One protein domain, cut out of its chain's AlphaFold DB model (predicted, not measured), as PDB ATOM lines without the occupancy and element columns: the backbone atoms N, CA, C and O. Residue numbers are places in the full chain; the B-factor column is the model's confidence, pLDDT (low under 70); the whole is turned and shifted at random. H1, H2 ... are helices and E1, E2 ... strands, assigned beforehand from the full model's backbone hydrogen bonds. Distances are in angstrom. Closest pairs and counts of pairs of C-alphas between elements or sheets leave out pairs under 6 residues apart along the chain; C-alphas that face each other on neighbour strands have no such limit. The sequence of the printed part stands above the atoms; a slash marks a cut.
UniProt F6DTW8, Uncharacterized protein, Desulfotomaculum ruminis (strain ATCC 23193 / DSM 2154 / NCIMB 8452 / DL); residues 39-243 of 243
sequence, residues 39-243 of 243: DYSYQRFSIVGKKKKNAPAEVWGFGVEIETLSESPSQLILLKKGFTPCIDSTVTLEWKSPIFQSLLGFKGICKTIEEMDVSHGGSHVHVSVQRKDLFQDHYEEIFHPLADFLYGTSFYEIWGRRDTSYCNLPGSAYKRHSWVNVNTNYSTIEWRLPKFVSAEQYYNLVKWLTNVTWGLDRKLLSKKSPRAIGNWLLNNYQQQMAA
ATOM      1  N   ASP A  39     -37.502  -1.214  29.604       39.53
ATOM      2  CA  ASP A  39     -38.903  -1.578  29.511       39.53
ATOM      3  C   ASP A  39     -39.448  -1.214  28.120       39.53
ATOM      4  O   ASP A  39     -38.853  -0.398  27.403       39.53
ATOM      5  N   TYR A  40     -40.598  -1.775  27.736       38.03
ATOM      6  CA  TYR A  40     -41.278  -1.504  26.451       38.03
ATOM      7  C   TYR A  40     -41.441  -0.002  26.141       38.03
ATOM      8  O   TYR A  40     -41.700   0.385  24.999       38.03
ATOM      9  N   SER A  41     -41.313   0.836  27.169       40.56
ATOM     10  CA  SER A  41     -41.470   2.280  27.185       40.56
ATOM     11  C   SER A  41     -40.203   3.094  26.881       40.56
ATOM     12  O   SER A  41     -40.288   4.316  26.939       40.56
ATOM     13  N   TYR A  42     -39.035   2.506  26.574       38.75
ATOM     14  CA  TYR A  42     -37.786   3.284  26.442       38.75
ATOM     15  C   TYR A  42     -37.853   4.385  25.351       38.75
ATOM     16  O   TYR A  42     -37.810   4.121  24.153       38.75
ATOM     17  N   GLN A  43     -37.916   5.652  25.789       45.47
ATOM     18  CA  GLN A  43     -38.338   6.825  24.996       45.47
ATOM     19  C   GLN A  43     -37.234   7.548  24.197       45.47
ATOM     20  O   GLN A  43     -37.445   8.667  23.727       45.47
ATOM     21  N   ARG A  44     -36.032   6.979  24.040       48.88
ATOM     22  CA  ARG A  44     -34.934   7.640  23.300       48.88
ATOM     23  C   ARG A  44     -34.597   6.911  22.011       48.88
ATOM     24  O   ARG A  44     -33.561   6.260  21.907       48.88
ATOM     25  N   PHE A  45     -35.460   7.069  21.015       59.72
ATOM     26  CA  PHE A  45     -35.140   6.652  19.657       59.72
ATOM     27  C   PHE A  45     -34.102   7.600  19.055       59.72
ATOM     28  O   PHE A  45     -34.324   8.808  18.951       59.72
ATOM     29  N   SER A  46     -32.956   7.059  18.648       68.88
ATOM     30  CA  SER A  46     -32.022   7.802  17.809       68.88
ATOM     31  C   SER A  46     -32.625   7.967  16.410       68.88
ATOM     32  O   SER A  46     -33.295   7.074  15.891       68.88
ATOM     33  N   ILE A  47     -32.430   9.139  15.804       71.50
ATOM     34  CA  ILE A  47     -32.919   9.446  14.456       71.50
ATOM     35  C   ILE A  47     -31.760   9.279  13.477       71.50
ATOM     36  O   ILE A  47     -30.687   9.848  13.680       71.50
ATOM     37  N   VAL A  48     -31.977   8.525  12.400       74.25
ATOM     38  CA  VAL A  48     -30.966   8.260  11.368       74.25
ATOM     39  C   VAL A  48     -31.425   8.777  10.005       74.25
ATOM     40  O   VAL A  48     -32.520   8.477   9.522       74.25
ATOM     41  N   GLY A  49     -30.531   9.518   9.345       67.62
ATOM     42  CA  GLY A  49     -30.754  10.130   8.036       67.62
ATOM     43  C   GLY A  49     -31.046  11.629   8.118       67.62
ATOM     44  O   GLY A  49     -31.050  12.222   9.192       67.62
ATOM     45  N   LYS A  50     -31.244  12.252   6.952       64.38
ATOM     46  CA  LYS A  50     -31.667  13.654   6.852       64.38
ATOM     47  C   LYS A  50     -33.166  13.718   6.593       64.38
ATOM     48  O   LYS A  50     -33.670  13.026   5.705       64.38
ATOM     49  N   LYS A  51     -33.852  14.613   7.302       63.56
ATOM     50  CA  LYS A  51     -35.257  14.940   7.053       63.56
ATOM     51  C   LYS A  51     -35.399  15.445   5.615       63.56
ATOM     52  O   LYS A  51     -34.600  16.265   5.159       63.56
ATOM     53  N   LYS A  52     -36.415  14.980   4.879       61.88
ATOM     54  CA  LYS A  52     -36.724  15.573   3.568       61.88
ATOM     55  C   LYS A  52     -37.107  17.042   3.763       61.88
ATOM     56  O   LYS A  52     -37.873  17.353   4.668       61.88
ATOM     57  N   LYS A  53     -36.628  17.921   2.875       55.00
ATOM     58  CA  LYS A  53     -36.816  19.386   2.946       55.00
ATOM     59  C   LYS A  53     -38.284  19.824   3.114       55.00
ATOM     60  O   LYS A  53     -38.531  20.853   3.721       55.00
ATOM     61  N   ASN A  54     -39.233  19.003   2.651       57.28
ATOM     62  CA  ASN A  54     -40.678  19.263   2.711       57.28
ATOM     63  C   ASN A  54     -41.450  18.240   3.573       57.28
ATOM     64  O   ASN A  54     -42.653  18.068   3.393       57.28
ATOM     65  N   ALA A  55     -40.774  17.490   4.448       54.41
ATOM     66  CA  ALA A  55     -41.458  16.585   5.370       54.41
ATOM     67  C   ALA A  55     -42.154  17.390   6.491       54.41
ATOM     68  O   ALA A  55     -41.520  18.309   7.023       54.41
ATOM     69  N   PRO A  56     -43.398  17.043   6.889       52.62
ATOM     70  CA  PRO A  56     -44.118  17.696   7.987       52.62
ATOM     71  C   PRO A  56     -43.286  17.815   9.274       52.62
ATOM     72  O   PRO A  56     -42.340  17.051   9.495       52.62
ATOM     73  N   ALA A  57     -43.595  18.807  10.115       48.50
ATOM     74  CA  ALA A  57     -42.842  19.124  11.333       48.50
ATOM     75  C   ALA A  57     -42.754  17.929  12.301       48.50
ATOM     76  O   ALA A  57     -41.669  17.639  12.808       48.50
ATOM     77  N   GLU A  58     -43.844  17.177  12.431       52.25
ATOM     78  CA  GLU A  58     -44.023  16.108  13.410       52.25
ATOM     79  C   GLU A  58     -43.810  14.738  12.746       52.25
ATOM     80  O   GLU A  58     -44.710  14.124  12.191       52.25
ATOM     81  N   VAL A  59     -42.536  14.335  12.733       55.31
ATOM     82  CA  VAL A  59     -41.992  12.995  12.443       55.31
ATOM     83  C   VAL A  59     -42.495  12.315  11.159       55.31
ATOM     84  O   VAL A  59     -43.457  11.559  11.127       55.31
ATOM     85  N   TRP A  60     -41.717  12.484  10.090       72.06
ATOM     86  CA  TRP A  60     -41.775  11.624   8.910       72.06
ATOM     87  C   TRP A  60     -40.641  10.602   9.004       72.06
ATOM     88  O   TRP A  60     -39.471  10.939   8.800       72.06
ATOM     89  N   GLY A  61     -40.975   9.370   9.378       87.25
ATOM     90  CA  GLY A  61     -40.004   8.292   9.532       87.25
ATOM     91  C   GLY A  61     -40.658   6.956   9.849       87.25
ATOM     92  O   GLY A  61     -41.870   6.880  10.083       87.25
ATOM     93  N   PHE A  62     -39.843   5.911   9.845       92.88
ATOM     94  CA  PHE A  62     -40.259   4.562  10.198       92.88
ATOM     95  C   PHE A  62     -39.214   3.885  11.087       92.88
ATOM     96  O   PHE A  62     -38.032   4.223  11.033       92.88
ATOM     97  N   GLY A  63     -39.656   2.939  11.902       93.75
ATOM     98  CA  GLY A  63     -38.808   2.045  12.684       93.75
ATOM     99  C   GLY A  63     -39.182   0.594  12.407       93.75
ATOM    100  O   GLY A  63     -40.286   0.317  11.934       93.75
ATOM    101  N   VAL A  64     -38.263  -0.321  12.691       94.94
ATOM    102  CA  VAL A  64     -38.515  -1.760  12.642       94.94
ATOM    103  C   VAL A  64     -38.152  -2.412  13.967       94.94
ATOM    104  O   VAL A  64     -37.180  -2.026  14.619       94.94
ATOM    105  N   GLU A  65     -38.919  -3.422  14.333       93.75
ATOM    106  CA  GLU A  65     -38.610  -4.356  15.408       93.75
ATOM    107  C   GLU A  65     -38.306  -5.701  14.752       93.75
ATOM    108  O   GLU A  65     -39.116  -6.201  13.973       93.75
ATOM    109  N   ILE A  66     -37.112  -6.244  14.989       92.50
ATOM    110  CA  ILE A  66     -36.678  -7.524  14.419       92.50
ATOM    111  C   ILE A  66     -36.670  -8.567  15.522       92.50
ATOM    112  O   ILE A  66     -35.878  -8.476  16.462       92.50
ATOM    113  N   GLU A  67     -37.524  -9.572  15.382       92.06
ATOM    114  CA  GLU A  67     -37.574 -10.700  16.297       92.06
ATOM    115  C   GLU A  67     -36.589 -11.783  15.861       92.06
ATOM    116  O   GLU A  67     -36.489 -12.152  14.683       92.06
ATOM    117  N   THR A  68     -35.883 -12.344  16.832       88.81
ATOM    118  CA  THR A  68     -34.957 -13.455  16.620       88.81
ATOM    119  C   THR A  68     -35.315 -14.614  17.540       88.81
ATOM    120  O   THR A  68     -35.696 -14.416  18.694       88.81
ATOM    121  N   LEU A  69     -35.235 -15.830  16.997       85.81
ATOM    122  CA  LEU A  69     -35.644 -17.076  17.663       85.81
ATOM    123  C   LEU A  69     -34.456 -17.857  18.243       85.81
ATOM    124  O   LEU A  69     -34.609 -18.975  18.729       85.81
ATOM    125  N   SER A  70     -33.258 -17.293  18.129       81.75
ATOM    126  CA  SER A  70     -32.006 -17.862  18.609       81.75
ATOM    127  C   SER A  70     -31.047 -16.735  18.969       81.75
ATOM    128  O   SER A  70     -31.018 -15.708  18.286       81.75
ATOM    129  N   GLU A  71     -30.229 -16.936  19.997       77.88
ATOM    130  CA  GLU A  71     -29.131 -16.023  20.316       77.88
ATOM    131  C   GLU A  71     -27.928 -16.309  19.411       77.88
ATOM    132  O   GLU A  71     -27.546 -17.464  19.221       77.88
ATOM    133  N   SER A  72     -27.296 -15.263  18.876       80.06
ATOM    134  CA  SER A  72     -26.008 -15.395  18.187       80.06
ATOM    135  C   SER A  72     -25.151 -14.147  18.373       80.06
ATOM    136  O   SER A  72     -25.665 -13.028  18.274       80.06
ATOM    137  N   PRO A  73     -23.823 -14.288  18.562       79.00
ATOM    138  CA  PRO A  73     -22.914 -13.145  18.609       79.00
ATOM    139  C   PRO A  73     -22.981 -12.243  17.368       79.00
ATOM    140  O   PRO A  73     -22.663 -11.057  17.475       79.00
ATOM    141  N   SER A  74     -23.405 -12.769  16.210       82.69
ATOM    142  CA  SER A  74     -23.569 -11.985  14.978       82.69
ATOM    143  C   SER A  74     -24.575 -10.841  15.153       82.69
ATOM    144  O   SER A  74     -24.331  -9.746  14.651       82.69
ATOM    145  N   GLN A  75     -25.625 -11.028  15.962       82.88
ATOM    146  CA  GLN A  75     -26.673 -10.029  16.220       82.88
ATOM    147  C   GLN A  75     -26.148  -8.771  16.911       82.88
ATOM    148  O   GLN A  75     -26.704  -7.684  16.749       82.88
ATOM    149  N   LEU A  76     -25.032  -8.871  17.640       83.00
ATOM    150  CA  LEU A  76     -24.426  -7.731  18.333       83.00
ATOM    151  C   LEU A  76     -23.961  -6.634  17.366       83.00
ATOM    152  O   LEU A  76     -23.737  -5.498  17.791       83.00
ATOM    153  N   ILE A  77     -23.844  -6.933  16.066       83.56
ATOM    154  CA  ILE A  77     -23.603  -5.922  15.032       83.56
ATOM    155  C   ILE A  77     -24.700  -4.848  15.008       83.56
ATOM    156  O   ILE A  77     -24.409  -3.690  14.702       83.56
ATOM    157  N   LEU A  78     -25.933  -5.191  15.394       86.50
ATOM    158  CA  LEU A  78     -27.074  -4.278  15.424       86.50
ATOM    159  C   LEU A  78     -26.880  -3.148  16.447       86.50
ATOM    160  O   LEU A  78     -27.290  -2.016  16.185       86.50
ATOM    161  N   LEU A  79     -26.140  -3.388  17.536       82.06
ATOM    162  CA  LEU A  79     -25.763  -2.341  18.496       82.06
ATOM    163  C   LEU A  79     -24.962  -1.220  17.820       82.06
ATOM    164  O   LEU A  79     -25.226  -0.041  18.042       82.06
ATOM    165  N   LYS A  80     -24.027  -1.570  16.925       81.31
ATOM    166  CA  LYS A  80     -23.257  -0.583  16.140       81.31
ATOM    167  C   LYS A  80     -24.125   0.175  15.138       81.31
ATOM    168  O   LYS A  80     -23.744   1.254  14.690       81.31
ATOM    169  N   LYS A  81     -25.272  -0.392  14.765       84.88
ATOM    170  CA  LYS A  81     -26.279   0.246  13.910       84.88
ATOM    171  C   LYS A  81     -27.309   1.052  14.712       84.88
ATOM    172  O   LYS A  81     -28.227   1.605  14.114       84.88
ATOM    173  N   GLY A  82     -27.148   1.144  16.035       83.75
ATOM    174  CA  GLY A  82     -28.021   1.911  16.923       83.75
ATOM    175  C   GLY A  82     -29.300   1.186  17.335       83.75
ATOM    176  O   GLY A  82     -30.184   1.828  17.897       83.75
ATOM    177  N   PHE A  83     -29.419  -0.117  17.060       87.56
ATOM    178  CA  PHE A  83     -30.540  -0.908  17.560       87.56
ATOM    179  C   PHE A  83     -30.412  -1.121  19.065       87.56
ATOM    180  O   PHE A  83     -29.308  -1.254  19.602       87.56
ATOM    181  N   THR A  84     -31.561  -1.197  19.727       84.75
ATOM    182  CA  THR A  84     -31.657  -1.497  21.154       84.75
ATOM    183  C   THR A  84     -32.276  -2.881  21.334       84.75
ATOM    184  O   THR A  84     -33.345  -3.122  20.770       84.75
ATOM    185  N   PRO A  85     -31.629  -3.791  22.082       83.44
ATOM    186  CA  PRO A  85     -32.232  -5.067  22.433       83.44
ATOM    187  C   PRO A  85     -33.353  -4.855  23.454       83.44
ATOM    188  O   PRO A  85     -33.209  -4.074  24.398       83.44
ATOM    189  N   CYS A  86     -34.447  -5.576  23.266       78.56
ATOM    190  CA  CYS A  86     -35.615  -5.615  24.128       78.56
ATOM    191  C   CYS A  86     -36.019  -7.077  24.356       78.56
ATOM    192  O   CYS A  86     -35.783  -7.946  23.515       78.56
ATOM    193  N   ILE A  87     -36.614  -7.341  25.517       70.50
ATOM    194  CA  ILE A  87     -37.110  -8.670  25.876       70.50
ATOM    195  C   ILE A  87     -38.625  -8.667  25.677       70.50
ATOM    196  O   ILE A  87     -39.320  -7.823  26.240       70.50
ATOM    197  N   ASP A  88     -39.121  -9.631  24.910       68.44
ATOM    198  CA  ASP A  88     -40.541  -9.940  24.755       68.44
ATOM    199  C   ASP A  88     -40.721 -11.419  25.118       68.44
ATOM    200  O   ASP A  88     -39.929 -12.267  24.721       68.44
ATOM    201  N   SER A  89     -41.757 -11.738  25.897       67.44
ATOM    202  CA  SER A  89     -42.072 -13.108  26.331       67.44
ATOM    203  C   SER A  89     -42.305 -14.115  25.193       67.44
ATOM    204  O   SER A  89     -42.371 -15.316  25.447       67.44
ATOM    205  N   THR A  90     -42.481 -13.643  23.960       66.75
ATOM    206  CA  THR A  90     -42.827 -14.460  22.792       66.75
ATOM    207  C   THR A  90     -41.637 -14.790  21.891       66.75
ATOM    208  O   THR A  90     -41.777 -15.628  20.999       66.75
ATOM    209  N   VAL A  91     -40.464 -14.183  22.118       74.00
ATOM    210  CA  VAL A  91     -39.263 -14.356  21.283       74.00
ATOM    211  C   VAL A  91     -37.998 -14.398  22.137       74.00
ATOM    212  O   VAL A  91     -37.995 -13.968  23.284       74.00
ATOM    213  N   THR A  92     -36.898 -14.916  21.588       79.00
ATOM    214  CA  THR A  92     -35.624 -14.960  22.320       79.00
ATOM    215  C   THR A  92     -35.064 -13.556  22.528       79.00
ATOM    216  O   THR A  92     -34.669 -13.200  23.636       79.00
ATOM    217  N   LEU A  93     -35.040 -12.751  21.463       84.69
ATOM    218  CA  LEU A  93     -34.579 -11.368  21.517       84.69
ATOM    219  C   LEU A  93     -35.273 -10.533  20.439       84.69
ATOM    220  O   LEU A  93     -35.315 -10.934  19.270       84.69
ATOM    221  N   GLU A  94     -35.779  -9.366  20.826       88.81
ATOM    222  CA  GLU A  94     -36.312  -8.351  19.918       88.81
ATOM    223  C   GLU A  94     -35.306  -7.203  19.790       88.81
ATOM    224  O   GLU A  94     -34.731  -6.744  20.774       88.81
ATOM    225  N   TRP A  95     -35.090  -6.709  18.575       90.25
ATOM    226  CA  TRP A  95     -34.212  -5.572  18.312       90.25
ATOM    227  C   TRP A  95     -35.006  -4.408  17.735       90.25
ATOM    228  O   TRP A  95     -35.452  -4.473  16.588       90.25
ATOM    229  N   LYS A  96     -35.127  -3.310  18.485       90.75
ATOM    230  CA  LYS A  96     -35.798  -2.084  18.027       90.75
ATOM    231  C   LYS A  96     -34.804  -1.163  17.336       90.75
ATOM    232  O   LYS A  96     -33.754  -0.832  17.898       90.75
ATOM    233  N   SER A  97     -35.114  -0.749  16.115       91.50
ATOM    234  CA  SER A  97     -34.243   0.105  15.312       91.50
ATOM    235  C   SER A  97     -34.247   1.568  15.779       91.50
ATOM    236  O   SER A  97     -35.178   2.009  16.456       91.50
ATOM    237  N   PRO A  98     -33.264   2.381  15.345       89.19
ATOM    238  CA  PRO A  98     -33.460   3.829  15.276       89.19
ATOM    239  C   PRO A  98     -34.648   4.192  14.368       89.19
ATOM    240  O   PRO A  98     -35.072   3.394  13.528       89.19
ATOM    241  N   ILE A  99     -35.138   5.428  14.464       88.81
ATOM    242  CA  ILE A  99     -36.121   5.962  13.512       88.81
ATOM    243  C   ILE A  99     -35.387   6.383  12.238       88.81
ATOM    244  O   ILE A  99     -34.593   7.328  12.231       88.81
ATOM    245  N   PHE A 100     -35.682   5.707  11.132       89.44
ATOM    246  CA  PHE A 100     -35.154   6.026   9.815       89.44
ATOM    247  C   PHE A 100     -35.992   7.114   9.142       89.44
ATOM    248  O   PHE A 100     -37.196   6.971   8.937       89.44
ATOM    249  N   GLN A 101     -35.334   8.189   8.711       85.31
ATOM    250  CA  GLN A 101     -35.957   9.253   7.907       85.31
ATOM    251  C   GLN A 101     -35.859   8.997   6.396       85.31
ATOM    252  O   GLN A 101     -36.438   9.726   5.587       85.31
ATOM    253  N   SER A 102     -35.103   7.974   5.988       80.75
ATOM    254  CA  SER A 102     -34.935   7.598   4.586       80.75
ATOM    255  C   SER A 102     -34.687   6.100   4.431       80.75
ATOM    256  O   SER A 102     -34.008   5.489   5.253       80.75
ATOM    257  N   LEU A 103     -35.163   5.533   3.320       85.31
ATOM    258  CA  LEU A 103     -34.924   4.133   2.961       85.31
ATOM    259  C   LEU A 103     -33.455   3.841   2.613       85.31
ATOM    260  O   LEU A 103     -33.018   2.701   2.727       85.31
ATOM    261  N   LEU A 104     -32.672   4.854   2.218       82.94
ATOM    262  CA  LEU A 104     -31.278   4.655   1.807       82.94
ATOM    263  C   LEU A 104     -30.430   4.060   2.940       82.94
ATOM    264  O   LEU A 104     -29.699   3.100   2.716       82.94
ATOM    265  N   GLY A 105     -30.571   4.596   4.157       78.62
ATOM    266  CA  GLY A 105     -29.889   4.057   5.338       78.62
ATOM    267  C   GLY A 105     -30.367   2.649   5.698       78.62
ATOM    268  O   GLY A 105     -29.574   1.822   6.134       78.62
ATOM    269  N   PHE A 106     -31.642   2.357   5.443       90.38
ATOM    270  CA  PHE A 106     -32.257   1.074   5.765       90.38
ATOM    271  C   PHE A 106     -31.810  -0.066   4.840       90.38
ATOM    272  O   PHE A 106     -31.637  -1.189   5.300       90.38
ATOM    273  N   LYS A 107     -31.508   0.207   3.563       90.88
ATOM    274  CA  LYS A 107     -31.016  -0.826   2.630       90.88
ATOM    275  C   LYS A 107     -29.757  -1.540   3.143       90.88
ATOM    276  O   LYS A 107     -29.629  -2.750   2.996       90.88
ATOM    277  N   GLY A 108     -28.829  -0.794   3.750       90.44
ATOM    278  CA  GLY A 108     -27.621  -1.371   4.349       90.44
ATOM    279  C   GLY A 108     -27.910  -2.199   5.602       90.44
ATOM    280  O   GLY A 108     -27.218  -3.180   5.852       90.44
ATOM    281  N   ILE A 109     -28.952  -1.839   6.358       92.75
ATOM    282  CA  ILE A 109     -29.404  -2.598   7.528       92.75
ATOM    283  C   ILE A 109     -29.957  -3.957   7.110       92.75
ATOM    284  O   ILE A 109     -29.574  -4.950   7.713       92.75
ATOM    285  N   CYS A 110     -30.768  -4.023   6.051       95.19
ATOM    286  CA  CYS A 110     -31.277  -5.298   5.543       95.19
ATOM    287  C   CYS A 110     -30.144  -6.276   5.198       95.19
ATOM    288  O   CYS A 110     -30.222  -7.438   5.571       95.19
ATOM    289  N   LYS A 111     -29.066  -5.798   4.558       93.75
ATOM    290  CA  LYS A 111     -27.880  -6.627   4.282       93.75
ATOM    291  C   LYS A 111     -27.185  -7.093   5.557       93.75
ATOM    292  O   LYS A 111     -26.858  -8.260   5.684       93.75
ATOM    293  N   THR A 112     -27.005  -6.189   6.522       92.25
ATOM    294  CA  THR A 112     -26.439  -6.555   7.826       92.25
ATOM    295  C   THR A 112     -27.277  -7.624   8.531       92.25
ATOM    296  O   THR A 112     -26.690  -8.484   9.167       92.25
ATOM    297  N   ILE A 113     -28.612  -7.580   8.423       93.06
ATOM    298  CA  ILE A 113     -29.516  -8.590   8.996       93.06
ATOM    299  C   ILE A 113     -29.372  -9.931   8.263       93.06
ATOM    300  O   ILE A 113     -29.265 -10.952   8.925       93.06
ATOM    301  N   GLU A 114     -29.317  -9.926   6.928       94.38
ATOM    302  CA  GLU A 114     -29.134 -11.133   6.100       94.38
ATOM    303  C   GLU A 114     -27.820 -11.869   6.391       94.38
ATOM    304  O   GLU A 114     -27.764 -13.092   6.339       94.38
ATOM    305  N   GLU A 115     -26.765 -11.129   6.732       92.06
ATOM    306  CA  GLU A 115     -25.461 -11.680   7.115       92.06
ATOM    307  C   GLU A 115     -25.445 -12.266   8.543       92.06
ATOM    308  O   GLU A 115     -24.450 -12.878   8.947       92.06
ATOM    309  N   MET A 116     -26.504 -12.073   9.340       89.75
ATOM    310  CA  MET A 116     -26.588 -12.651  10.681       89.75
ATOM    311  C   MET A 116     -26.994 -14.120  10.594       89.75
ATOM    312  O   MET A 116     -28.077 -14.452  10.131       89.75
ATOM    313  N   ASP A 117     -26.154 -14.998  11.134       84.31
ATOM    314  CA  ASP A 117     -26.469 -16.423  11.274       84.31
ATOM    315  C   ASP A 117     -27.469 -16.670  12.420       84.31
ATOM    316  O   ASP A 117     -27.078 -17.071  13.521       84.31
ATOM    317  N   VAL A 118     -28.742 -16.305  12.205       83.69
ATOM    318  CA  VAL A 118     -29.845 -16.467  13.168       83.69
ATOM    319  C   VAL A 118     -31.178 -16.771  12.511       83.69
ATOM    320  O   VAL A 118     -31.492 -16.299  11.423       83.69
ATOM    321  N   SER A 119     -32.020 -17.507  13.235       85.00
ATOM    322  CA  SER A 119     -33.404 -17.710  12.825       85.00
ATOM    323  C   SER A 119     -34.246 -16.468  13.129       85.00
ATOM    324  O   SER A 119     -34.283 -15.982  14.265       85.00
ATOM    325  N   HIS A 120     -34.941 -15.965  12.109       86.88
ATOM    326  CA  HIS A 120     -35.828 -14.811  12.224       86.88
ATOM    327  C   HIS A 120     -37.265 -15.222  12.563       86.88
ATOM    328  O   HIS A 120     -37.838 -16.141  11.959       86.88
ATOM    329  N   GLY A 121     -37.851 -14.501  13.520       84.75
ATOM    330  CA  GLY A 121     -39.250 -14.612  13.921       84.75
ATOM    331  C   GLY A 121     -40.153 -13.789  13.007       84.75
ATOM    332  O   GLY A 121     -40.124 -13.949  11.788       84.75
ATOM    333  N   GLY A 122     -40.980 -12.928  13.588       87.62
ATOM    334  CA  GLY A 122     -41.659 -11.842  12.897       87.62
ATOM    335  C   GLY A 122     -40.847 -10.552  12.872       87.62
ATOM    336  O   GLY A 122     -39.688 -10.473  13.279       87.62
ATOM    337  N   SER A 123     -41.480  -9.513  12.354       91.94
ATOM    338  CA  SER A 123     -40.992  -8.158  12.508       91.94
ATOM    339  C   SER A 123     -42.152  -7.179  12.512       91.94
ATOM    340  O   SER A 123     -43.142  -7.374  11.804       91.94
ATOM    341  N   HIS A 124     -42.010  -6.110  13.278       94.50
ATOM    342  CA  HIS A 124     -42.987  -5.031  13.310       94.50
ATOM    343  C   HIS A 124     -42.425  -3.827  12.569       94.50
ATOM    344  O   HIS A 124     -41.278  -3.437  12.780       94.50
ATOM    345  N   VAL A 125     -43.216  -3.225  11.685       96.31
ATOM    346  CA  VAL A 125     -42.823  -2.016  10.953       96.31
ATOM    347  C   VAL A 125     -43.705  -0.870  11.412       96.31
ATOM    348  O   VAL A 125     -44.894  -0.822  11.105       96.31
ATOM    349  N   HIS A 126     -43.112   0.074  12.131       95.69
ATOM    350  CA  HIS A 126     -43.785   1.264  12.632       95.69
ATOM    351  C   HIS A 126     -43.599   2.404  11.646       95.69
ATOM    352  O   HIS A 126     -42.472   2.831  11.408       95.69
ATOM    353  N   VAL A 127     -44.687   2.940  11.099       94.69
ATOM    354  CA  VAL A 127     -44.636   4.081  10.176       94.69
ATOM    355  C   VAL A 127     -45.401   5.253  10.769       94.69
ATOM    356  O   VAL A 127     -46.560   5.114  11.154       94.69
ATOM    357  N   SER A 128     -44.746   6.410  10.842       92.12
ATOM    358  CA  SER A 128     -45.323   7.621  11.439       92.12
ATOM    359  C   SER A 128     -46.481   8.173  10.606       92.12
ATOM    360  O   SER A 128     -46.402   8.190   9.372       92.12
ATOM    361  N   VAL A 129     -47.526   8.648  11.286       91.31
ATOM    362  CA  VAL A 129     -48.742   9.241  10.702       91.31
ATOM    363  C   VAL A 129     -49.160  10.489  11.476       91.31
ATOM    364  O   VAL A 129     -48.858  10.613  12.661       91.31
ATOM    365  N   GLN A 130     -49.875  11.406  10.820       90.06
ATOM    366  CA  GLN A 130     -50.349  12.638  11.461       90.06
ATOM    367  C   GLN A 130     -51.613  12.422  12.293       90.06
ATOM    368  O   GLN A 130     -51.752  13.000  13.367       90.06
ATOM    369  N   ARG A 131     -52.553  11.616  11.791       88.12
ATOM    370  CA  ARG A 131     -53.870  11.419  12.417       88.12
ATOM    371  C   ARG A 131     -54.187   9.943  12.564       88.12
ATOM    372  O   ARG A 131     -54.918   9.352  11.776       88.12
ATOM    373  N   LYS A 132     -53.578   9.347  13.585       90.44
ATOM    374  CA  LYS A 132     -53.734   7.931  13.931       90.44
ATOM    375  C   LYS A 132     -55.173   7.556  14.296       90.44
ATOM    376  O   LYS A 132     -55.618   6.467  13.959       90.44
ATOM    377  N   ASP A 133     -55.894   8.472  14.925       93.62
ATOM    378  CA  ASP A 133     -57.316   8.350  15.240       93.62
ATOM    379  C   ASP A 133     -58.166   8.061  13.993       93.62
ATOM    380  O   ASP A 133     -59.000   7.165  14.022       93.62
ATOM    381  N   LEU A 134     -57.865   8.678  12.843       95.19
ATOM    382  CA  LEU A 134     -58.593   8.399  11.595       95.19
ATOM    383  C   LEU A 134     -58.397   6.965  11.083       95.19
ATOM    384  O   LEU A 134     -59.265   6.433  10.397       95.19
ATOM    385  N   PHE A 135     -57.258   6.335  11.384       95.75
ATOM    386  CA  PHE A 135     -57.041   4.923  11.059       95.75
ATOM    387  C   PHE A 135     -57.804   3.998  12.005       95.75
ATOM    388  O   PHE A 135     -58.181   2.903  11.599       95.75
ATOM    389  N   GLN A 136     -58.007   4.418  13.253       94.81
ATOM    390  CA  GLN A 136     -58.796   3.681  14.231       94.81
ATOM    391  C   GLN A 136     -60.289   3.748  13.892       94.81
ATOM    392  O   GLN A 136     -60.934   2.703  13.829       94.81
ATOM    393  N   ASP A 137     -60.804   4.944  13.600       96.06
ATOM    394  CA  ASP A 137     -62.219   5.190  13.292       96.06
ATOM    395  C   ASP A 137     -62.692   4.480  12.017       96.06
ATOM    396  O   ASP A 137     -63.868   4.152  11.884       96.06
ATOM    397  N   HIS A 138     -61.773   4.245  11.078       97.38
ATOM    398  CA  HIS A 138     -62.069   3.697   9.753       97.38
ATOM    399  C   HIS A 138     -61.291   2.415   9.438       97.38
ATOM    400  O   HIS A 138     -61.002   2.109   8.277       97.38
ATOM    401  N   TYR A 139     -60.867   1.695  10.477       97.56
ATOM    402  CA  TYR A 139     -59.969   0.551  10.342       97.56
ATOM    403  C   TYR A 139     -60.506  -0.488   9.356       97.56
ATOM    404  O   TYR A 139     -59.779  -0.941   8.469       97.56
ATOM    405  N   GLU A 140     -61.779  -0.856   9.496       97.31
ATOM    406  CA  GLU A 140     -62.386  -1.917   8.699       97.31
ATOM    407  C   GLU A 140     -62.462  -1.517   7.225       97.31
ATOM    408  O   GLU A 140     -62.002  -2.261   6.359       97.31
ATOM    409  N   GLU A 141     -62.941  -0.308   6.919       98.12
ATOM    410  CA  GLU A 141     -63.074   0.140   5.532       98.12
ATOM    411  C   GLU A 141     -61.730   0.325   4.823       98.12
ATOM    412  O   GLU A 141     -61.673   0.231   3.595       98.12
ATOM    413  N   ILE A 142     -60.660   0.602   5.573       98.06
ATOM    414  CA  ILE A 142     -59.311   0.774   5.027       98.06
ATOM    415  C   ILE A 142     -58.619  -0.578   4.844       98.06
ATOM    416  O   ILE A 142     -58.057  -0.829   3.777       98.06
ATOM    417  N   PHE A 143     -58.612  -1.431   5.870       97.81
ATOM    418  CA  PHE A 143     -57.721  -2.592   5.924       97.81
ATOM    419  C   PHE A 143     -58.391  -3.913   5.543       97.81
ATOM    420  O   PHE A 143     -57.706  -4.771   4.983       97.81
ATOM    421  N   HIS A 144     -59.696  -4.091   5.779       97.06
ATOM    422  CA  HIS A 144     -60.366  -5.358   5.462       97.06
ATOM    423  C   HIS A 144     -60.321  -5.712   3.970       97.06
ATOM    424  O   HIS A 144     -59.999  -6.857   3.681       97.06
ATOM    425  N   PRO A 145     -60.487  -4.775   3.008       96.81
ATOM    426  CA  PRO A 145     -60.404  -5.128   1.589       96.81
ATOM    427  C   PRO A 145     -59.091  -5.820   1.196       96.81
ATOM    428  O   PRO A 145     -59.096  -6.755   0.398       96.81
ATOM    429  N   LEU A 146     -57.958  -5.378   1.755       96.00
ATOM    430  CA  LEU A 146     -56.677  -6.044   1.527       96.00
ATOM    431  C   LEU A 146     -56.574  -7.336   2.342       96.00
ATOM    432  O   LEU A 146     -56.107  -8.339   1.815       96.00
ATOM    433  N   ALA A 147     -57.012  -7.338   3.598       94.62
ATOM    434  CA  ALA A 147     -56.947  -8.535   4.425       94.62
ATOM    435  C   ALA A 147     -57.757  -9.709   3.851       94.62
ATOM    436  O   ALA A 147     -57.252 -10.828   3.816       94.62
ATOM    437  N   ASP A 148     -58.959  -9.441   3.346       93.62
ATOM    438  CA  ASP A 148     -59.827 -10.428   2.703       93.62
ATOM    439  C   ASP A 148     -59.184 -10.983   1.426       93.62
ATOM    440  O   ASP A 148     -59.291 -12.170   1.145       93.62
ATOM    441  N   PHE A 149     -58.462 -10.146   0.671       92.44
ATOM    442  CA  PHE A 149     -57.699 -10.596  -0.497       92.44
ATOM    443  C   PHE A 149     -56.488 -11.461  -0.117       92.44
ATOM    444  O   PHE A 149     -56.153 -12.421  -0.813       92.44
ATOM    445  N   LEU A 150     -55.798 -11.127   0.977       90.50
ATOM    446  CA  LEU A 150     -54.703 -11.952   1.490       90.50
ATOM    447  C   LEU A 150     -55.240 -13.306   1.979       90.50
ATOM    448  O   LEU A 150     -54.598 -14.338   1.784       90.50
ATOM    449  N   TYR A 151     -56.446 -13.333   2.544       82.44
ATOM    450  CA  TYR A 151     -57.102 -14.560   2.974       82.44
ATOM    451  C   TYR A 151     -57.414 -15.475   1.774       82.44
ATOM    452  O   TYR A 151     -58.348 -15.255   1.010       82.44
ATOM    453  N   GLY A 152     -56.607 -16.524   1.593       69.12
ATOM    454  CA  GLY A 152     -56.750 -17.479   0.486       69.12
ATOM    455  C   GLY A 152     -55.780 -17.282  -0.686       69.12
ATOM    456  O   GLY A 152     -55.910 -17.984  -1.687       69.12
ATOM    457  N   THR A 153     -54.788 -16.391  -0.573       74.00
ATOM    458  CA  THR A 153     -53.717 -16.227  -1.574       74.00
ATOM    459  C   THR A 153     -52.337 -16.625  -1.031       74.00
ATOM    460  O   THR A 153     -52.097 -16.647   0.177       74.00
ATOM    461  N   SER A 154     -51.388 -16.945  -1.918       72.88
ATOM    462  CA  SER A 154     -49.990 -17.252  -1.560       72.88
ATOM    463  C   SER A 154     -49.170 -15.980  -1.294       72.88
ATOM    464  O   SER A 154     -48.173 -15.717  -1.953       72.88
ATOM    465  N   PHE A 155     -49.573 -15.162  -0.319       80.75
ATOM    466  CA  PHE A 155     -48.910 -13.883  -0.017       80.75
ATOM    467  C   PHE A 155     -47.622 -14.015   0.817       80.75
ATOM    468  O   PHE A 155     -46.933 -13.024   1.068       80.75
ATOM    469  N   TYR A 156     -47.274 -15.225   1.264       82.06
ATOM    470  CA  TYR A 156     -46.132 -15.455   2.154       82.06
ATOM    471  C   TYR A 156     -44.781 -15.130   1.500       82.06
ATOM    472  O   TYR A 156     -43.831 -14.857   2.220       82.06
ATOM    473  N   GLU A 157     -44.677 -15.131   0.171       82.81
ATOM    474  CA  GLU A 157     -43.436 -14.772  -0.535       82.81
ATOM    475  C   GLU A 157     -43.111 -13.284  -0.360       82.81
ATOM    476  O   GLU A 157     -41.962 -12.896  -0.160       82.81
ATOM    477  N   ILE A 158     -44.154 -12.453  -0.346       90.12
ATOM    478  CA  ILE A 158     -44.051 -11.007  -0.164       90.12
ATOM    479  C   ILE A 158     -43.855 -10.670   1.310       90.12
ATOM    480  O   ILE A 158     -42.976  -9.885   1.660       90.12
ATOM    481  N   TRP A 159     -44.688 -11.246   2.177       93.38
ATOM    482  CA  TRP A 159     -44.737 -10.885   3.595       93.38
ATOM    483  C   TRP A 159     -43.767 -11.682   4.464       93.38
ATOM    484  O   TRP A 159     -43.512 -11.295   5.599       93.38
ATOM    485  N   GLY A 160     -43.240 -12.794   3.960       91.50
ATOM    486  CA  GLY A 160     -42.365 -13.722   4.674       91.50
ATOM    487  C   GLY A 160     -43.082 -14.673   5.637       91.50
ATOM    488  O   GLY A 160     -42.471 -15.632   6.106       91.50
ATOM    489  N   ARG A 161     -44.364 -14.444   5.952       89.94
ATOM    490  CA  ARG A 161     -45.175 -15.332   6.799       89.94
ATOM    491  C   ARG A 161     -46.667 -15.257   6.487       89.94
ATOM    492  O   ARG A 161     -47.130 -14.314   5.852       89.94
ATOM    493  N   ARG A 162     -47.396 -16.267   6.971       89.38
ATOM    494  CA  ARG A 162     -48.861 -16.265   7.090       89.38
ATOM    495  C   ARG A 162     -49.289 -15.565   8.384       89.38
ATOM    496  O   ARG A 162     -48.441 -15.225   9.215       89.38
ATOM    497  N   ASP A 163     -50.589 -15.357   8.539       88.06
ATOM    498  CA  ASP A 163     -51.179 -14.919   9.799       88.06
ATOM    499  C   ASP A 163     -50.936 -15.939  10.922       88.06
ATOM    500  O   ASP A 163     -50.694 -17.127  10.695       88.06
ATOM    501  N   THR A 164     -50.930 -15.445  12.155       87.00
ATOM    502  CA  THR A 164     -50.705 -16.239  13.370       87.00
ATOM    503  C   THR A 164     -51.541 -15.673  14.515       87.00
ATOM    504  O   THR A 164     -52.092 -14.577  14.409       87.00
ATOM    505  N   SER A 165     -51.570 -16.354  15.664       85.19
ATOM    506  CA  SER A 165     -52.253 -15.858  16.869       85.19
ATOM    507  C   SER A 165     -51.789 -14.462  17.317       85.19
ATOM    508  O   SER A 165     -52.561 -13.725  17.931       85.19
ATOM    509  N   TYR A 166     -50.557 -14.073  16.973       84.88
ATOM    510  CA  TYR A 166     -49.960 -12.774  17.298       84.88
ATOM    511  C   TYR A 166     -50.052 -11.746  16.151       84.88
ATOM    512  O   TYR A 166     -49.576 -10.615  16.292       84.88
ATOM    513  N   CYS A 167     -50.669 -12.125  15.027       88.31
ATOM    514  CA  CYS A 167     -50.859 -11.316  13.825       88.31
ATOM    515  C   CYS A 167     -52.063 -11.834  13.012       88.31
ATOM    516  O   CYS A 167     -51.896 -12.605  12.069       88.31
ATOM    517  N   ASN A 168     -53.271 -11.406  13.373       89.50
ATOM    518  CA  ASN A 168     -54.528 -11.935  12.842       89.50
ATOM    519  C   ASN A 168     -55.067 -11.097  11.670       89.50
ATOM    520  O   ASN A 168     -55.107  -9.862  11.759       89.50
ATOM    521  N   LEU A 169     -55.550 -11.778  10.626       91.00
ATOM    522  CA  LEU A 169     -56.322 -11.226   9.504       91.00
ATOM    523  C   LEU A 169     -57.815 -11.608   9.660       91.00
ATOM    524  O   LEU A 169     -58.091 -12.738  10.057       91.00
ATOM    525  N   PRO A 170     -58.785 -10.710   9.387       89.88
ATOM    526  CA  PRO A 170     -58.623  -9.301   9.013       89.88
ATOM    527  C   PRO A 170     -58.271  -8.348  10.174       89.88
ATOM    528  O   PRO A 170     -57.979  -7.168   9.956       89.88
ATOM    529  N   GLY A 171     -58.163  -8.866  11.402       90.94
ATOM    530  CA  GLY A 171     -57.821  -8.076  12.587       90.94
ATOM    531  C   GLY A 171     -58.961  -7.144  13.013       90.94
ATOM    532  O   GLY A 171     -60.111  -7.352  12.655       90.94
ATOM    533  N   SER A 172     -58.654  -6.153  13.849       93.62
ATOM    534  CA  SER A 172     -59.566  -5.069  14.254       93.62
ATOM    535  C   SER A 172     -58.790  -3.931  14.925       93.62
ATOM    536  O   SER A 172     -57.738  -4.177  15.527       93.62
ATOM    537  N   ALA A 173     -59.347  -2.719  14.932       93.50
ATOM    538  CA  ALA A 173     -58.722  -1.543  15.546       93.50
ATOM    539  C   ALA A 173     -58.392  -1.708  17.045       93.50
ATOM    540  O   ALA A 173     -57.455  -1.097  17.554       93.50
ATOM    541  N   TYR A 174     -59.155  -2.551  17.749       91.00
ATOM    542  CA  TYR A 174     -59.102  -2.694  19.207       91.00
ATOM    543  C   TYR A 174     -58.286  -3.899  19.690       91.00
ATOM    544  O   TYR A 174     -58.103  -4.081  20.894       91.00
ATOM    545  N   LYS A 175     -57.787  -4.742  18.780       89.50
ATOM    546  CA  LYS A 175     -57.001  -5.931  19.134       89.50
ATOM    547  C   LYS A 175     -55.511  -5.673  18.937       89.50
ATOM    548  O   LYS A 175     -55.068  -5.356  17.839       89.50
ATOM    549  N   ARG A 176     -54.720  -5.911  19.991       84.31
ATOM    550  CA  ARG A 176     -53.245  -5.802  19.972       84.31
ATOM    551  C   ARG A 176     -52.603  -6.650  18.868       84.31
ATOM    552  O   ARG A 176     -51.661  -6.212  18.218       84.31
ATOM    553  N   HIS A 177     -53.116  -7.863  18.674       89.94
ATOM    554  CA  HIS A 177     -52.571  -8.850  17.740       89.94
ATOM    555  C   HIS A 177     -53.201  -8.772  16.344       89.94
ATOM    556  O   HIS A 177     -53.273  -9.778  15.644       89.94
ATOM    557  N   SER A 178     -53.702  -7.607  15.940       93.75
ATOM    558  CA  SER A 178     -54.139  -7.357  14.563       93.75
ATOM    559  C   SER A 178     -52.939  -7.185  13.641       93.75
ATOM    560  O   SER A 178     -51.964  -6.542  14.017       93.75
ATOM    561  N   TRP A 179     -53.011  -7.716  12.420       94.50
ATOM    562  CA  TRP A 179     -51.933  -7.590  11.427       94.50
ATOM    563  C   TRP A 179     -51.524  -6.137  11.125       94.50
ATOM    564  O   TRP A 179     -50.364  -5.885  10.790       94.50
ATOM    565  N   VAL A 180     -52.452  -5.195  11.304       96.62
ATOM    566  CA  VAL A 180     -52.185  -3.764  11.448       96.62
ATOM    567  C   VAL A 180     -52.622  -3.341  12.845       96.62
ATOM    568  O   VAL A 180     -53.799  -3.406  13.188       96.62
ATOM    569  N   ASN A 181     -51.681  -2.900  13.671       95.44
ATOM    570  CA  ASN A 181     -51.976  -2.356  14.985       95.44
ATOM    571  C   ASN A 181     -51.980  -0.824  14.928       95.44
ATOM    572  O   ASN A 181     -50.960  -0.167  14.702       95.44
ATOM    573  N   VAL A 182     -53.162  -0.258  15.157       94.81
ATOM    574  CA  VAL A 182     -53.397   1.189  15.235       94.81
ATOM    575  C   VAL A 182     -53.529   1.670  16.676       94.81
ATOM    576  O   VAL A 182     -53.796   2.841  16.887       94.81
ATOM    577  N   ASN A 183     -53.311   0.811  17.674       90.06
ATOM    578  CA  ASN A 183     -53.385   1.142  19.100       90.06
ATOM    579  C   ASN A 183     -52.000   1.089  19.775       90.06
ATOM    580  O   ASN A 183     -51.830   0.622  20.897       90.06
ATOM    581  N   THR A 184     -50.960   1.518  19.055       86.06
ATOM    582  CA  THR A 184     -49.601   1.658  19.609       86.06
ATOM    583  C   THR A 184     -49.532   2.813  20.628       86.06
ATOM    584  O   THR A 184     -50.434   3.639  20.687       86.06
ATOM    585  N   ASN A 185     -48.450   2.964  21.392       83.81
ATOM    586  CA  ASN A 185     -48.272   4.161  22.240       83.81
ATOM    587  C   ASN A 185     -47.697   5.369  21.475       83.81
ATOM    588  O   ASN A 185     -47.511   6.442  22.042       83.81
ATOM    589  N   TYR A 186     -47.408   5.199  20.185       84.44
ATOM    590  CA  TYR A 186     -46.746   6.190  19.344       84.44
ATOM    591  C   TYR A 186     -47.697   6.687  18.251       84.44
ATOM    592  O   TYR A 186     -48.667   6.009  17.905       84.44
ATOM    593  N   SER A 187     -47.401   7.841  17.650       88.75
ATOM    594  CA  SER A 187     -48.102   8.344  16.454       88.75
ATOM    595  C   SER A 187     -47.684   7.574  15.194       88.75
ATOM    596  O   SER A 187     -47.241   8.144  14.198       88.75
ATOM    597  N   THR A 188     -47.774   6.245  15.257       93.06
ATOM    598  CA  THR A 188     -47.402   5.317  14.192       93.06
ATOM    599  C   THR A 188     -48.485   4.273  13.983       93.06
ATOM    600  O   THR A 188     -49.128   3.836  14.943       93.06
ATOM    601  N   ILE A 189     -48.581   3.788  12.754       95.31
ATOM    602  CA  ILE A 189     -49.250   2.532  12.421       95.31
ATOM    603  C   ILE A 189     -48.197   1.424  12.441       95.31
ATOM    604  O   ILE A 189     -47.124   1.588  11.858       95.31
ATOM    605  N   GLU A 190     -48.481   0.329  13.139       96.44
ATOM    606  CA  GLU A 190     -47.602  -0.838  13.238       96.44
ATOM    607  C   GLU A 190     -48.109  -1.944  12.311       96.44
ATOM    608  O   GLU A 190     -49.182  -2.506  12.518       96.44
ATOM    609  N   TRP A 191     -47.326  -2.280  11.293       96.94
ATOM    610  CA  TRP A 191     -47.563  -3.448  10.455       96.94
ATOM    611  C   TRP A 191     -46.887  -4.647  11.092       96.94
ATOM    612  O   TRP A 191     -45.660  -4.684  11.188       96.94
ATOM    613  N   ARG A 192     -47.684  -5.623  11.514       95.12
ATOM    614  CA  ARG A 192     -47.195  -6.812  12.206       95.12
ATOM    615  C   ARG A 192     -46.950  -7.972  11.267       95.12
ATOM    616  O   ARG A 192     -46.137  -8.815  11.584       95.12
ATOM    617  N   LEU A 193     -47.610  -8.056  10.116       93.94
ATOM    618  CA  LEU A 193     -47.442  -9.200   9.211       93.94
ATOM    619  C   LEU A 193     -46.008  -9.441   8.679       93.94
ATOM    620  O   LEU A 193     -45.680 -10.612   8.494       93.94
ATOM    621  N   PRO A 194     -45.134  -8.433   8.474       95.25
ATOM    622  CA  PRO A 194     -43.801  -8.638   7.908       95.25
ATOM    623  C   PRO A 194     -42.927  -9.658   8.649       95.25
ATOM    624  O   PRO A 194     -42.853  -9.680   9.877       95.25
ATOM    625  N   LYS A 195     -42.172 -10.445   7.887       94.19
ATOM    626  CA  LYS A 195     -41.068 -11.290   8.342       94.19
ATOM    627  C   LYS A 195     -39.885 -11.130   7.386       94.19
ATOM    628  O   LYS A 195     -40.068 -11.017   6.174       94.19
ATOM    629  N   PHE A 196     -38.679 -11.115   7.947       94.50
ATOM    630  CA  PHE A 196     -37.444 -11.072   7.175       94.50
ATOM    631  C   PHE A 196     -37.180 -12.430   6.509       94.50
ATOM    632  O   PHE A 196     -37.093 -13.443   7.203       94.50
ATOM    633  N   VAL A 197     -37.049 -12.443   5.179       93.12
ATOM    634  CA  VAL A 197     -36.637 -13.624   4.395       93.12
ATOM    635  C   VAL A 197     -35.288 -13.385   3.723       93.12
ATOM    636  O   VAL A 197     -34.392 -14.213   3.827       93.12
ATOM    637  N   SER A 198     -35.143 -12.243   3.056       94.06
ATOM    638  CA  SER A 198     -33.891 -11.791   2.448       94.06
ATOM    639  C   SER A 198     -33.792 -10.273   2.524       94.06
ATOM    640  O   SER A 198     -34.795  -9.573   2.722       94.06
ATOM    641  N   ALA A 199     -32.588  -9.736   2.334       95.31
ATOM    642  CA  ALA A 199     -32.365  -8.298   2.378       95.31
ATOM    643  C   ALA A 199     -33.194  -7.559   1.319       95.31
ATOM    644  O   ALA A 199     -33.721  -6.475   1.584       95.31
ATOM    645  N   GLU A 200     -33.307  -8.138   0.122       94.81
ATOM    646  CA  GLU A 200     -34.078  -7.574  -0.984       94.81
ATOM    647  C   GLU A 200     -35.583  -7.606  -0.710       94.81
ATOM    648  O   GLU A 200     -36.233  -6.557  -0.790       94.81
ATOM    649  N   GLN A 201     -36.122  -8.772  -0.335       94.44
ATOM    650  CA  GLN A 201     -37.544  -8.937  -0.026       94.44
ATOM    651  C   GLN A 201     -37.966  -7.959   1.071       94.44
ATOM    652  O   GLN A 201     -38.904  -7.177   0.889       94.44
ATOM    653  N   TYR A 202     -37.229  -7.935   2.180       95.69
ATOM    654  CA  TYR A 202     -37.603  -7.129   3.333       95.69
ATOM    655  C   TYR A 202     -37.486  -5.627   3.058       95.69
ATOM    656  O   TYR A 202     -38.358  -4.845   3.440       95.69
ATOM    657  N   TYR A 203     -36.445  -5.205   2.330       95.31
ATOM    658  CA  TYR A 203     -36.306  -3.814   1.902       95.31
ATOM    659  C   TYR A 203     -37.484  -3.360   1.031       95.31
ATOM    660  O   TYR A 203     -38.033  -2.277   1.255       95.31
ATOM    661  N   ASN A 204     -37.878  -4.174   0.048       94.31
ATOM    662  CA  ASN A 204     -38.984  -3.854  -0.851       94.31
ATOM    663  C   ASN A 204     -40.321  -3.805  -0.101       94.31
ATOM    664  O   ASN A 204     -41.083  -2.854  -0.293       94.31
ATOM    665  N   LEU A 205     -40.556  -4.745   0.819       95.50
ATOM    666  CA  LEU A 205     -41.738  -4.746   1.677       95.50
ATOM    667  C   LEU A 205     -41.806  -3.488   2.553       95.50
ATOM    668  O   LEU A 205     -42.792  -2.757   2.501       95.50
ATOM    669  N   VAL A 206     -40.750  -3.160   3.304       95.75
ATOM    670  CA  VAL A 206     -40.727  -1.963   4.171       95.75
ATOM    671  C   VAL A 206     -40.869  -0.676   3.358       95.75
ATOM    672  O   VAL A 206     -41.575   0.249   3.772       95.75
ATOM    673  N   LYS A 207     -40.252  -0.607   2.172       94.31
ATOM    674  CA  LYS A 207     -40.436   0.507   1.230       94.31
ATOM    675  C   LYS A 207     -41.903   0.660   0.832       94.31
ATOM    676  O   LYS A 207     -42.410   1.784   0.850       94.31
ATOM    677  N   TRP A 208     -42.571  -0.435   0.475       95.06
ATOM    678  CA  TRP A 208     -43.988  -0.426   0.125       95.06
ATOM    679  C   TRP A 208     -44.855   0.016   1.311       95.06
ATOM    680  O   TRP A 208     -45.594   0.991   1.181       95.06
ATOM    681  N   LEU A 209     -44.676  -0.590   2.489       96.12
ATOM    682  CA  LEU A 209     -45.414  -0.261   3.718       96.12
ATOM    683  C   LEU A 209     -45.282   1.215   4.100       96.12
ATOM    684  O   LEU A 209     -46.261   1.882   4.440       96.12
ATOM    685  N   THR A 210     -44.072   1.752   3.990       93.75
ATOM    686  CA  THR A 210     -43.800   3.162   4.274       93.75
ATOM    687  C   THR A 210     -44.550   4.071   3.294       93.75
ATOM    688  O   THR A 210     -45.249   5.002   3.700       93.75
ATOM    689  N   ASN A 211     -44.462   3.782   1.992       92.62
ATOM    690  CA  ASN A 211     -45.129   4.570   0.957       92.62
ATOM    691  C   ASN A 211     -46.654   4.502   1.062       92.62
ATOM    692  O   ASN A 211     -47.325   5.527   0.905       92.62
ATOM    693  N   VAL A 212     -47.199   3.311   1.310       95.31
ATOM    694  CA  VAL A 212     -48.641   3.103   1.361       95.31
ATOM    695  C   VAL A 212     -49.230   3.751   2.603       95.31
ATOM    696  O   VAL A 212     -50.199   4.490   2.472       95.31
ATOM    697  N   THR A 213     -48.584   3.631   3.766       95.56
ATOM    698  CA  THR A 213     -49.048   4.272   5.008       95.56
ATOM    699  C   THR A 213     -49.101   5.793   4.872       95.56
ATOM    700  O   THR A 213     -50.118   6.411   5.178       95.56
ATOM    701  N   TRP A 214     -48.061   6.421   4.314       92.12
ATOM    702  CA  TRP A 214     -48.086   7.863   4.034       92.12
ATOM    703  C   TRP A 214     -49.074   8.251   2.923       92.12
ATOM    704  O   TRP A 214     -49.529   9.396   2.844       92.12
ATOM    705  N   GLY A 215     -49.382   7.331   2.012       93.44
ATOM    706  CA  GLY A 215     -50.453   7.484   1.032       93.44
ATOM    707  C   GLY A 215     -51.834   7.493   1.688       93.44
ATOM    708  O   GLY A 215     -52.637   8.368   1.367       93.44
ATOM    709  N   LEU A 216     -52.078   6.563   2.614       95.12
ATOM    710  CA  LEU A 216     -53.301   6.458   3.409       95.12
ATOM    711  C   LEU A 216     -53.508   7.717   4.257       95.12
ATOM    712  O   LEU A 216     -54.540   8.366   4.113       95.12
ATOM    713  N   ASP A 217     -52.496   8.122   5.032       92.88
ATOM    714  CA  ASP A 217     -52.544   9.296   5.921       92.88
ATOM    715  C   ASP A 217     -52.955  10.561   5.147       92.88
ATOM    716  O   ASP A 217     -53.922  11.241   5.484       92.88
ATOM    717  N   ARG A 218     -52.318  10.819   3.994       91.88
ATOM    718  CA  ARG A 218     -52.684  11.953   3.125       91.88
ATOM    719  C   ARG A 218     -54.108  11.869   2.576       91.88
ATOM    720  O   ARG A 218     -54.772  12.896   2.452       91.88
ATOM    721  N   LYS A 219     -54.577  10.676   2.202       94.25
ATOM    722  CA  LYS A 219     -55.928  10.497   1.645       94.25
ATOM    723  C   LYS A 219     -57.006  10.698   2.707       94.25
ATOM    724  O   LYS A 219     -58.013  11.338   2.395       94.25
ATOM    725  N   LEU A 220     -56.769  10.218   3.926       93.06
ATOM    726  CA  LEU A 220     -57.642  10.440   5.079       93.06
ATOM    727  C   LEU A 220     -57.740  11.932   5.404       93.06
ATOM    728  O   LEU A 220     -58.841  12.469   5.497       93.06
ATOM    729  N   LEU A 221     -56.606  12.641   5.432       90.94
ATOM    730  CA  LEU A 221     -56.582  14.096   5.632       90.94
ATOM    731  C   LEU A 221     -57.326  14.868   4.529       90.94
ATOM    732  O   LEU A 221     -57.932  15.902   4.797       90.94
ATOM    733  N   SER A 222     -57.336  14.354   3.295       91.50
ATOM    734  CA  SER A 222     -58.107  14.935   2.185       91.50
ATOM    735  C   SER A 222     -59.605  14.594   2.193       91.50
ATOM    736  O   SER A 222     -60.291  14.893   1.216       91.50
ATOM    737  N   LYS A 223     -60.118  13.958   3.258       85.00
ATOM    738  CA  LYS A 223     -61.532  13.571   3.427       85.00
ATOM    739  C   LYS A 223     -62.078  12.689   2.297       85.00
ATOM    740  O   LYS A 223     -63.263  12.744   1.970       85.00
ATOM    741  N   LYS A 224     -61.226  11.866   1.676       87.12
ATOM    742  CA  LYS A 224     -61.707  10.826   0.755       87.12
ATOM    743  C   LYS A 224     -62.484   9.776   1.544       87.12
ATOM    744  O   LYS A 224     -62.129   9.481   2.678       87.12
ATOM    745  N   SER A 225     -63.504   9.187   0.919       96.06
ATOM    746  CA  SER A 225     -64.262   8.088   1.525       96.06
ATOM    747  C   SER A 225     -63.314   6.959   1.965       96.06
ATOM    748  O   SER A 225     -62.541   6.486   1.123       96.06
ATOM    749  N   PRO A 226     -63.381   6.491   3.226       96.81
ATOM    750  CA  PRO A 226     -62.533   5.409   3.722       96.81
ATOM    751  C   PRO A 226     -62.573   4.143   2.868       96.81
ATOM    752  O   PRO A 226     -61.532   3.586   2.537       96.81
ATOM    753  N   ARG A 227     -63.755   3.765   2.370       97.31
ATOM    754  CA  ARG A 227     -63.906   2.620   1.461       97.31
ATOM    755  C   ARG A 227     -63.136   2.795   0.148       97.31
ATOM    756  O   ARG A 227     -62.527   1.856  -0.354       97.31
ATOM    757  N   ALA A 228     -63.121   4.006  -0.411       97.38
ATOM    758  CA  ALA A 228     -62.323   4.300  -1.603       97.38
ATOM    759  C   ALA A 228     -60.814   4.256  -1.306       97.38
ATOM    760  O   ALA A 228     -60.017   3.917  -2.183       97.38
ATOM    761  N   ILE A 229     -60.415   4.590  -0.076       97.88
ATOM    762  CA  ILE A 229     -59.034   4.473   0.398       97.88
ATOM    763  C   ILE A 229     -58.637   2.996   0.538       97.88
ATOM    764  O   ILE A 229     -57.570   2.630   0.044       97.88
ATOM    765  N   GLY A 230     -59.492   2.147   1.116       98.06
ATOM    766  CA  GLY A 230     -59.250   0.702   1.212       98.06
ATOM    767  C   GLY A 230     -59.150   0.017  -0.150       98.06
ATOM    768  O   GLY A 230     -58.203  -0.723  -0.408       98.06
ATOM    769  N   ASN A 231     -60.030   0.363  -1.094       97.94
ATOM    770  CA  ASN A 231     -59.918  -0.116  -2.479       97.94
ATOM    771  C   ASN A 231     -58.611   0.341  -3.147       97.94
ATOM    772  O   ASN A 231     -57.992  -0.404  -3.904       97.94
ATOM    773  N   TRP A 232     -58.162   1.570  -2.867       97.50
ATOM    774  CA  TRP A 232     -56.873   2.050  -3.360       97.50
ATOM    775  C   TRP A 232     -55.694   1.263  -2.767       97.50
ATOM    776  O   TRP A 232     -54.753   0.976  -3.506       97.50
ATOM    777  N   LEU A 233     -55.739   0.908  -1.478       97.56
ATOM    778  CA  LEU A 233     -54.725   0.074  -0.824       97.56
ATOM    779  C   LEU A 233     -54.625  -1.299  -1.498       97.56
ATOM    780  O   LEU A 233     -53.529  -1.703  -1.885       97.56
ATOM    781  N   LEU A 234     -55.762  -1.972  -1.696       96.31
ATOM    782  CA  LEU A 234     -55.828  -3.264  -2.380       96.31
ATOM    783  C   LEU A 234     -55.255  -3.186  -3.803       96.31
ATOM    784  O   LEU A 234     -54.345  -3.940  -4.145       96.31
ATOM    785  N   ASN A 235     -55.718  -2.227  -4.608       95.62
ATOM    786  CA  ASN A 235     -55.233  -2.056  -5.980       95.62
ATOM    787  C   ASN A 235     -53.728  -1.758  -6.018       95.62
ATOM    788  O   ASN A 235     -53.013  -2.244  -6.893       95.62
ATOM    789  N   ASN A 236     -53.226  -0.962  -5.068       95.12
ATOM    790  CA  ASN A 236     -51.801  -0.667  -4.980       95.12
ATOM    791  C   ASN A 236     -50.978  -1.919  -4.648       95.12
ATOM    792  O   ASN A 236     -49.920  -2.107  -5.247       95.12
ATOM    793  N   TYR A 237     -51.466  -2.771  -3.743       93.69
ATOM    794  CA  TYR A 237     -50.833  -4.048  -3.418       93.69
ATOM    795  C   TYR A 237     -50.772  -4.971  -4.641       93.69
ATOM    796  O   TYR A 237     -49.696  -5.445  -5.000       93.69
ATOM    797  N   GLN A 238     -51.898  -5.155  -5.335       91.56
ATOM    798  CA  GLN A 238     -51.983  -6.009  -6.525       91.56
ATOM    799  C   GLN A 238     -51.054  -5.541  -7.656       91.56
ATOM    800  O   GLN A 238     -50.460  -6.363  -8.338       91.56
ATOM    801  N   GLN A 239     -50.883  -4.229  -7.835       89.75
ATOM    802  CA  GLN A 239     -50.005  -3.682  -8.875       89.75
ATOM    803  C   GLN A 239     -48.513  -3.769  -8.543       89.75
ATOM    804  O   GLN A 239     -47.700  -3.875  -9.456       89.75
ATOM    805  N   GLN A 240     -48.139  -3.615  -7.270       83.00
ATOM    806  CA  GLN A 240     -46.730  -3.456  -6.881       83.00
ATOM    807  C   GLN A 240     -46.093  -4.723  -6.331       83.00
ATOM    808  O   GLN A 240     -44.872  -4.830  -6.372       83.00
ATOM    809  N   MET A 241     -46.898  -5.626  -5.776       74.50
ATOM    810  CA  MET A 241     -46.391  -6.768  -5.021       74.50
ATOM    811  C   MET A 241     -46.807  -8.113  -5.625       74.50
ATOM    812  O   MET A 241     -46.151  -9.101  -5.337       74.50
ATOM    813  N   ALA A 242     -47.860  -8.162  -6.453       62.00
ATOM    814  CA  ALA A 242     -48.326  -9.384  -7.123       62.00
ATOM    815  C   ALA A 242     -47.906  -9.486  -8.609       62.00
ATOM    816  O   ALA A 242     -48.444 -10.324  -9.332       62.00
ATOM    817  N   ALA A 243     -46.991  -8.616  -9.054       51.31
ATOM    818  CA  ALA A 243     -46.334  -8.658 -10.364       51.31
ATOM    819  C   ALA A 243     -44.937  -9.271 -10.224       51.31
ATOM    820  O   ALA A 243     -44.533 -10.001 -11.155       51.31
TER     821      ALA A 243
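What this domain is: This is residues 39 to 243 of the 243 residues of an uncharacterized protein of Desulfotomaculum ruminis (strain ATCC 23193 / DSM 2154 / NCIMB 8452 / DL) (UniProt F6DTW8). A twisted five-stranded sheet has helices over one face: H1 lies over E2 and E3, long H6 over E1 and E4, and no named helix covers the other face. Beyond its E5 edge H4 and H7 pack side by side, H7 folding back along H6. The printed part has 205 residues, with seven named helices and five named strands in the order E1 H1 E2 E3 H2 E4 H3 H4 H5 E5 H6 H7. The sheet, E2 E3 E1 E4 E5, is antiparallel; the class is mixed, helices and strands. The whole is compact, radius of gyration of the C-alphas 16.3 A, spanning 49 by 41 by 33 A.

How they stand to each other: Start at Asp 39: residues 39 to 61 hold no named element, then come E1, residues 62 to 68, and H1, residues 73 to 80. H1 lies over the hairpin of E2, residues 84 to 86, and E3, residues 93 to 96, at a height over the sheet of 9.6 A. Look at N 84 and O 96, 2.9 A apart, and, between E3 and E1, N 66 and O 95, 2.9 A. H2, residues 103 to 114, only grazes the sheet. E4, residues 120 to 128, pairs with E1 through N 63 and O 126, 2.9 A. E1, H1, E2 and E3, H2, E4 are split strand-helix-strand units, strands running the same way with another strand between them, both right-handed crossovers. H3, residues 132 to 137, is close but not clearly touching H4, residues 139 to 150: C-alphas 135 and 142, the closest, are 7.7 A apart. After H5, residues 156 to 159, E5, residues 188 to 191, pairs with E4 through N 125 and O 191, 2.9 A. The hub H6, residues 199 to 221, is on the same face as H1, making two layers, helices on one face of a sheet. It touches H2 with residues 199 to 207 alone, closest C-alphas 110 and 199, 4.5 A, and only just touches H5, with 3 pairs of C-alphas within 8 A, closest 158 and 201, 6.8 A. H7, residues 226 to 240, forms a helical hairpin with H6, a shallow tilt of 24 degrees, closest C-alphas 216 and 229, 6.8 A. H7 touches H4 the same way at a shallow tilt of 31 degrees, closest C-alphas 142 and 230, 3.8 A. Every O i to N i+4 pair is within hydrogen-bond range in H3, H6 and H7; H2 and H4 have 6 of 8, H1 0 of 4 but 5 of 5 O i to N i+3 pairs, and H5 is too short for one.

Where its parts are: Find C-alpha 62 at (-40.259, 4.562, 10.198), where E1 begins its 19.8 A. E4 runs 24.4 A; H6 runs 33.1 A from C-alpha 199 at (-32.365, -8.298, 2.378). H7, 21.0 A, ends at C-alpha 240, (-46.730, -3.456, -6.881).

The domain as a whole: The C-alphas farthest apart, of Pro 73 and Ser 225, are 49.5 A apart. The printed part has no cut; the link from H5 to E5, 28 residues, is long. Mean pLDDT of the printed part is 85.9; residues 39 to 46, 49 to 59, 88 to 90, 152 and 242 to 243 are under 70.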